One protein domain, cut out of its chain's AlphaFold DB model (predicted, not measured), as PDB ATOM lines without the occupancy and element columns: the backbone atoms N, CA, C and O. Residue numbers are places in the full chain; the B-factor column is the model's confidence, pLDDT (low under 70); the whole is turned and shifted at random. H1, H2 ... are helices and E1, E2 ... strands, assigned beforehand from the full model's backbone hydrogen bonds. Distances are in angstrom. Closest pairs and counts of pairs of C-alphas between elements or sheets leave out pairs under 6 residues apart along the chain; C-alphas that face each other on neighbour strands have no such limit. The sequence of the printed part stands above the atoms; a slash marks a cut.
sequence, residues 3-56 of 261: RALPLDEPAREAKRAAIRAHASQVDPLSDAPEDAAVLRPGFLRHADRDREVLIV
ATOM      1  N   ARG A   3      20.297 -26.394   9.874       87.75
ATOM      2  CA  ARG A   3      21.533 -27.165  10.051       87.75
ATOM      3  C   ARG A   3      21.296 -28.624   9.692       87.75
ATOM      4  O   ARG A   3      20.308 -29.209  10.120       87.75
ATOM      5  N   ALA A   4      22.209 -29.202   8.918       91.31
ATOM      6  CA  ALA A   4      22.208 -30.629   8.628       91.31
ATOM      7  C   ALA A   4      23.119 -31.353   9.628       91.31
ATOM      8  O   ALA A   4      24.311 -31.058   9.689       91.31
ATOM      9  N   LEU A   5      22.561 -32.281  10.400       91.38
ATOM     10  CA  LEU A   5      23.293 -33.169  11.295       91.38
ATOM     11  C   LEU A   5      23.493 -34.515  10.584       91.38
ATOM     12  O   LEU A   5      22.496 -35.191  10.334       91.38
ATOM     13  N   PRO A   6      24.722 -34.915  10.221       94.50
ATOM     14  CA  PRO A   6      24.965 -36.233   9.642       94.50
ATOM     15  C   PRO A   6      24.656 -37.338  10.662       94.50
ATOM     16  O   PRO A   6      24.963 -37.195  11.844       94.50
ATOM     17  N   LEU A   7      24.057 -38.430  10.195       93.31
ATOM     18  CA  LEU A   7      23.767 -39.624  10.986       93.31
ATOM     19  C   LEU A   7      24.705 -40.757  10.567       93.31
ATOM     20  O   LEU A   7      24.825 -41.057   9.377       93.31
ATOM     21  N   ASP A   8      25.332 -41.403  11.543       93.62
ATOM     22  CA  ASP A   8      26.074 -42.641  11.325       93.62
ATOM     23  C   ASP A   8      25.128 -43.847  11.165       93.62
ATOM     24  O   ASP A   8      23.910 -43.745  11.348       93.62
ATOM     25  N   GLU A   9      25.668 -45.002  10.761       92.19
ATOM     26  CA  GLU A   9      24.842 -46.192  10.518       92.19
ATOM     27  C   GLU A   9      24.037 -46.629  11.755       92.19
ATOM     28  O   GLU A   9      22.828 -46.829  11.607       92.19
ATOM     29  N   PRO A  10      24.623 -46.692  12.970       94.88
ATOM     30  CA  PRO A  10      23.866 -47.032  14.173       94.88
ATOM     31  C   PRO A  10      22.694 -46.080  14.437       94.88
ATOM     32  O   PRO A  10      21.584 -46.536  14.717       94.88
ATOM     33  N   ALA A  11      22.886 -44.762  14.299       91.50
ATOM     34  CA  ALA A  11      21.804 -43.797  14.483       91.50
ATOM     35  C   ALA A  11      20.701 -43.963  13.427       91.50
ATOM     36  O   ALA A  11      19.510 -43.875  13.743       91.50
ATOM     37  N   ARG A  12      21.069 -44.253  12.173       91.88
ATOM     38  CA  ARG A  12      20.104 -44.521  11.093       91.88
ATOM     39  C   ARG A  12      19.310 -45.802  11.328       91.88
ATOM     40  O   ARG A  12      18.129 -45.857  10.977       91.88
ATOM     41  N   GLU A  13      19.936 -46.840  11.869       91.88
ATOM     42  CA  GLU A  13      19.254 -48.082  12.244       91.88
ATOM     43  C   GLU A  13      18.299 -47.861  13.415       91.88
ATOM     44  O   GLU A  13      17.128 -48.233  13.317       91.88
ATOM     45  N   ALA A  14      18.749 -47.172  14.467       91.69
ATOM     46  CA  ALA A  14      17.916 -46.823  15.615       91.69
ATOM     47  C   ALA A  14      16.693 -45.996  15.195       91.69
ATOM     48  O   ALA A  14      15.567 -46.289  15.597       91.69
ATOM     49  N   LYS A  15      16.883 -45.013  14.308       91.50
ATOM     50  CA  LYS A  15      15.793 -44.196  13.765       91.50
ATOM     51  C   LYS A  15      14.801 -45.019  12.938       91.50
ATOM     52  O   LYS A  15      13.589 -44.859  13.095       91.50
ATOM     53  N   ARG A  16      15.288 -45.923  12.079       89.75
ATOM     54  CA  ARG A  16      14.430 -46.851  11.320       89.75
ATOM     55  C   ARG A  16      13.629 -47.759  12.251       89.75
ATOM     56  O   ARG A  16      12.437 -47.949  12.023       89.75
ATOM     57  N   ALA A  17      14.259 -48.289  13.297       90.75
ATOM     58  CA  ALA A  17      13.595 -49.125  14.291       90.75
ATOM     59  C   ALA A  17      12.508 -48.349  15.053       90.75
ATOM     60  O   ALA A  17      11.384 -48.834  15.155       90.75
ATOM     61  N   ALA A  18      12.805 -47.125  15.502       92.38
ATOM     62  CA  ALA A  18      11.845 -46.265  16.190       92.38
ATOM     63  C   ALA A  18      10.605 -45.981  15.330       92.38
ATOM     64  O   ALA A  18       9.481 -46.083  15.807       92.38
ATOM     65  N   ILE A  19      10.787 -45.701  14.037       91.06
ATOM     66  CA  ILE A  19       9.662 -45.449  13.125       91.06
ATOM     67  C   ILE A  19       8.830 -46.714  12.893       91.06
ATOM     68  O   ILE A  19       7.603 -46.647  12.928       91.06
ATOM     69  N   ARG A  20       9.470 -47.879  12.727       89.56
ATOM     70  CA  ARG A  20       8.762 -49.162  12.572       89.56
ATOM     71  C   ARG A  20       8.014 -49.609  13.825       89.56
ATOM     72  O   ARG A  20       7.056 -50.363  13.705       89.56
ATOM     73  N   ALA A  21       8.409 -49.146  15.011       93.06
ATOM     74  CA  ALA A  21       7.685 -49.445  16.245       93.06
ATOM     75  C   ALA A  21       6.235 -48.916  16.217       93.06
ATOM     76  O   ALA A  21       5.372 -49.441  16.916       93.06
ATOM     77  N   HIS A  22       5.940 -47.932  15.362       92.00
ATOM     78  CA  HIS A  22       4.596 -47.405  15.134       92.00
ATOM     79  C   HIS A  22       3.902 -48.103  13.953       92.00
ATOM     80  O   HIS A  22       3.446 -47.437  13.025       92.00
ATOM     81  N   ALA A  23       3.818 -49.440  13.986       90.19
ATOM     82  CA  ALA A  23       3.332 -50.287  12.885       90.19
ATOM     83  C   ALA A  23       2.012 -49.798  12.258       90.19
ATOM     84  O   ALA A  23       1.930 -49.659  11.046       90.19
ATOM     85  N   SER A  24       1.020 -49.405  13.067       90.00
ATOM     86  CA  SER A  24      -0.278 -48.898  12.575       90.00
ATOM     87  C   SER A  24      -0.202 -47.595  11.768       90.00
ATOM     88  O   SER A  24      -1.180 -47.198  11.141       90.00
ATOM     89  N   GLN A  25       0.926 -46.885  11.822       92.50
ATOM     90  CA  GLN A  25       1.160 -45.653  11.069       92.50
ATOM     91  C   GLN A  25       1.951 -45.901   9.785       92.50
ATOM     92  O   GLN A  25       1.826 -45.121   8.840       92.50
ATOM     93  N   VAL A  26       2.789 -46.940   9.762       92.44
ATOM     94  CA  VAL A  26       3.752 -47.207   8.681       92.44
ATOM     95  C   VAL A  26       3.328 -48.355   7.773       92.44
ATOM     96  O   VAL A  26       3.679 -48.338   6.594       92.44
ATOM     97  N   ASP A  27       2.541 -49.285   8.302       90.81
ATOM     98  CA  ASP A  27       2.009 -50.445   7.605       90.81
ATOM     99  C   ASP A  27       0.476 -50.356   7.545       90.81
ATOM    100  O   ASP A  27      -0.156 -49.819   8.462       90.81
ATOM    101  N   PRO A  28      -0.144 -50.849   6.461       91.25
ATOM    102  CA  PRO A  28      -1.589 -50.976   6.406       91.25
ATOM    103  C   PRO A  28      -2.074 -52.032   7.410       91.25
ATOM    104  O   PRO A  28      -1.401 -53.037   7.648       91.25
ATOM    105  N   LEU A  29      -3.257 -51.821   7.985       91.31
ATOM    106  CA  LEU A  29      -3.863 -52.772   8.926       91.31
ATOM    107  C   LEU A  29      -4.534 -53.952   8.202       91.31
ATOM    108  O   LEU A  29      -4.677 -55.029   8.780       91.31
ATOM    109  N   SER A  30      -4.922 -53.756   6.938       91.88
ATOM    110  CA  SER A  30      -5.458 -54.774   6.034       91.88
ATOM    111  C   SER A  30      -5.312 -54.335   4.566       91.88
ATOM    112  O   SER A  30      -4.810 -53.250   4.281       91.88
ATOM    113  N   ASP A  31      -5.768 -55.165   3.623       92.25
ATOM    114  CA  ASP A  31      -5.808 -54.819   2.193       92.25
ATOM    115  C   ASP A  31      -6.948 -53.842   1.832       92.25
ATOM    116  O   ASP A  31      -7.063 -53.413   0.679       92.25
ATOM    117  N   ALA A  32      -7.817 -53.503   2.791       93.19
ATOM    118  CA  ALA A  32      -8.912 -52.572   2.570       93.19
ATOM    119  C   ALA A  32      -8.378 -51.135   2.381       93.19
ATOM    120  O   ALA A  32      -7.495 -50.704   3.126       93.19
ATOM    121  N   PRO A  33      -8.890 -50.354   1.409       89.69
ATOM    122  CA  PRO A  33      -8.411 -48.993   1.155       89.69
ATOM    123  C   PRO A  33      -8.462 -48.051   2.370       89.69
ATOM    124  O   PRO A  33      -7.626 -47.155   2.489       89.69
ATOM    125  N   GLU A  34      -9.437 -48.238   3.256       91.62
ATOM    126  CA  GLU A  34      -9.620 -47.496   4.507       91.62
ATOM    127  C   GLU A  34      -8.555 -47.794   5.573       91.62
ATOM    128  O   GLU A  34      -8.308 -46.950   6.433       91.62
ATOM    129  N   ASP A  35      -7.885 -48.943   5.470       91.94
ATOM    130  CA  ASP A  35      -6.866 -49.421   6.408       91.94
ATOM    131  C   ASP A  35      -5.437 -49.135   5.923       91.94
ATOM    132  O   ASP A  35      -4.462 -49.658   6.469       91.94
ATOM    133  N   ALA A  36      -5.288 -48.309   4.884       91.12
ATOM    134  CA  ALA A  36      -3.991 -47.918   4.357       91.12
ATOM    135  C   ALA A  36      -3.131 -47.201   5.416       91.12
ATOM    136  O   ALA A  36      -3.629 -46.424   6.233       91.12
ATOM    137  N   ALA A  37      -1.811 -47.402   5.345       91.38
ATOM    138  CA  ALA A  37      -0.860 -46.732   6.226       91.38
ATOM    139  C   ALA A  37      -1.046 -45.204   6.208       91.38
ATOM    140  O   ALA A  37      -1.099 -44.570   5.147       91.38
ATOM    141  N   VAL A  38      -1.080 -44.605   7.399       92.38
ATOM    142  CA  VAL A  38      -1.233 -43.152   7.581       92.38
ATOM    143  C   VAL A  38      -0.060 -42.398   6.947       92.38
ATOM    144  O   VAL A  38      -0.236 -41.358   6.301       92.38
ATOM    145  N   LEU A  39       1.156 -42.929   7.095       90.12
ATOM    146  CA  LEU A  39       2.368 -42.339   6.545       90.12
ATOM    147  C   LEU A  39       2.623 -42.832   5.125       90.12
ATOM    148  O   LEU A  39       2.965 -43.983   4.868       90.12
ATOM    149  N   ARG A  40       2.546 -41.903   4.172       87.25
ATOM    150  CA  ARG A  40       2.854 -42.199   2.769       87.25
ATOM    151  C   ARG A  40       4.343 -42.536   2.601       87.25
ATOM    152  O   ARG A  40       5.179 -41.898   3.249       87.25
ATOM    153  N   PRO A  41       4.722 -43.372   1.613       84.00
ATOM    154  CA  PRO A  41       6.124 -43.728   1.355       84.00
ATOM    155  C   PRO A  41       7.069 -42.524   1.197       84.00
ATOM    156  O   PRO A  41       8.249 -42.593   1.529       84.00
ATOM    157  N   GLY A  42       6.562 -41.385   0.710       85.56
ATOM    158  CA  GLY A  42       7.340 -40.148   0.601       85.56
ATOM    159  C   GLY A  42       7.781 -39.544   1.934       85.56
ATOM    160  O   GLY A  42       8.886 -39.006   2.010       85.56
ATOM    161  N   PHE A  43       6.963 -39.667   2.980       83.12
ATOM    162  CA  PHE A  43       7.327 -39.241   4.330       83.12
ATOM    163  C   PHE A  43       8.379 -40.178   4.917       83.12
ATOM    164  O   PHE A  43       9.402 -39.709   5.408       83.12
ATOM    165  N   LEU A  44       8.201 -41.489   4.740       86.75
ATOM    166  CA  LEU A  44       9.131 -42.496   5.253       86.75
ATOM    167  C   LEU A  44      10.531 -42.385   4.638       86.75
ATOM    168  O   LEU A  44      11.510 -42.570   5.342       86.75
ATOM    169  N   ARG A  45      10.681 -41.929   3.387       86.00
ATOM    170  CA  ARG A  45      12.016 -41.659   2.807       86.00
ATOM    171  C   ARG A  45      12.849 -40.628   3.580       86.00
ATOM    172  O   ARG A  45      14.064 -40.588   3.416       86.00
ATOM    173  N   HIS A  46      12.225 -39.763   4.382       82.75
ATOM    174  CA  HIS A  46      12.953 -38.830   5.247       82.75
ATOM    175  C   HIS A  46      13.581 -39.554   6.442       82.75
ATOM    176  O   HIS A  46      14.618 -39.123   6.943       82.75
ATOM    177  N   ALA A  47      12.990 -40.675   6.862       81.38
ATOM    178  CA  ALA A  47      13.518 -41.547   7.901       81.38
ATOM    179  C   ALA A  47      14.893 -42.114   7.535       81.38
ATOM    180  O   ALA A  47      15.786 -42.137   8.374       81.38
ATOM    181  N   ASP A  48      15.061 -42.501   6.270       83.56
ATOM    182  CA  ASP A  48      16.206 -43.286   5.797       83.56
ATOM    183  C   ASP A  48      17.443 -42.459   5.420       83.56
ATOM    184  O   ASP A  48      18.488 -43.024   5.069       83.56
ATOM    185  N   ARG A  49      17.333 -41.126   5.467       89.81
ATOM    186  CA  ARG A  49      18.420 -40.212   5.098       89.81
ATOM    187  C   ARG A  49      19.638 -40.385   6.002       89.81
ATOM    188  O   ARG A  49      19.541 -40.765   7.162       89.81
ATOM    189  N   ASP A  50      20.788 -40.032   5.446       93.12
ATOM    190  CA  ASP A  50      22.089 -39.953   6.118       93.12
ATOM    191  C   ASP A  50      22.256 -38.687   6.973       93.12
ATOM    192  O   ASP A  50      23.346 -38.402   7.463       93.12
ATOM    193  N   ARG A  51      21.198 -37.885   7.112       92.81
ATOM    194  CA  ARG A  51      21.227 -36.614   7.829       92.81
ATOM    195  C   ARG A  51      19.851 -36.225   8.352       92.81
ATOM    196  O   ARG A  51      18.847 -36.443   7.667       92.81
ATOM    197  N   GLU A  52      19.833 -35.547   9.490       90.81
ATOM    198  CA  GLU A  52      18.691 -34.763   9.955       90.81
ATOM    199  C   GLU A  52      18.833 -33.306   9.566       90.81
ATOM    200  O   GLU A  52      19.922 -32.742   9.611       90.81
ATOM    201  N   VAL A  53      17.718 -32.674   9.219       89.06
ATOM    202  CA  VAL A  53      17.678 -31.232   8.985       89.06
ATOM    203  C   VAL A  53      16.955 -30.590  10.156       89.06
ATOM    204  O   VAL A  53      15.747 -30.740  10.310       89.06
ATOM    205  N   LEU A  54      17.707 -29.862  10.971       85.38
ATOM    206  CA  LEU A  54      17.209 -29.141  12.133       85.38
ATOM    207  C   LEU A  54      17.027 -27.669  11.770       85.38
ATOM    208  O   LEU A  54      17.908 -27.054  11.166       85.38
ATOM    209  N   ILE A  55      15.899 -27.078  12.155       83.31
ATOM    210  CA  ILE A  55      15.733 -25.625  12.121       83.31
ATOM    211  C   ILE A  55      16.287 -25.094  13.441       83.31
ATOM    212  O   ILE A  55      15.663 -25.232  14.485       83.31
ATOM    213  N   VAL A  56      17.480 -24.511  13.390       76.56
ATOM    214  CA  VAL A  56      18.149 -23.917  14.550       76.56
ATOM    215  C   VAL A  56      17.918 -22.414  14.489       76.56
ATOM    216  O   VAL A  56      18.571 -21.712  13.717       76.56
TER     217      VAL A  56
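AT A GLANCE: This is residues 3 to 56 of the 261 residues of the protein "Methyltransferase domain-containing protein" of Clavibacter michiganensis subsp. phaseoli (UniProt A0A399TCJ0). A two-stranded ribbon, E1 and E2, makes one end of a long loop; H1 and H3 join it to the far end, where unnamed residues 27 to 40 fold back. The printed part has 54 residues, class mixed, with three named helices and two named strands ordered E1 H1 H2 H3 E2; the sheet E1 - E2 is antiparallel. It is loose, radius of gyration of the C-alphas 13.3 A, spanning 40 by 22 by 14 A.

IN THESE COORDINATES: Find C-alpha 3 at (21.533, -27.165, 10.051), beginning E1, residues 3 to 6. E2, residues 51 to 55, 13.0 A long, ends at (15.733, -25.625, 12.121). H1 is residues 9 to 20, 16.5 A; H2, 23 to 26; H3, 41 to 47, 10.1 A.

HOW THE PARTS SIT: Across E1 and E2, N 3 and O 54 are within hydrogen-bond range at 2.8 A. H1 touches H3, opposite ways at a steep tilt of 42 degrees; C-alphas 16 and 47 are closest, 6.4 A. H2 is close to H1 but not clearly touching; C-alphas 26 and 20 are closest, 6.6 A. Every O i to N i+4 pair is within range in H1; H3 has 1 of 3, and 3 of 4 i+3 pairs; H2 is too short.

THE WHOLE: C-alphas 32 and 56 are farthest apart, 41.2 A. The printed part has no cut; the H2 to H3 link is long; no printed residue is under pLDDT 70.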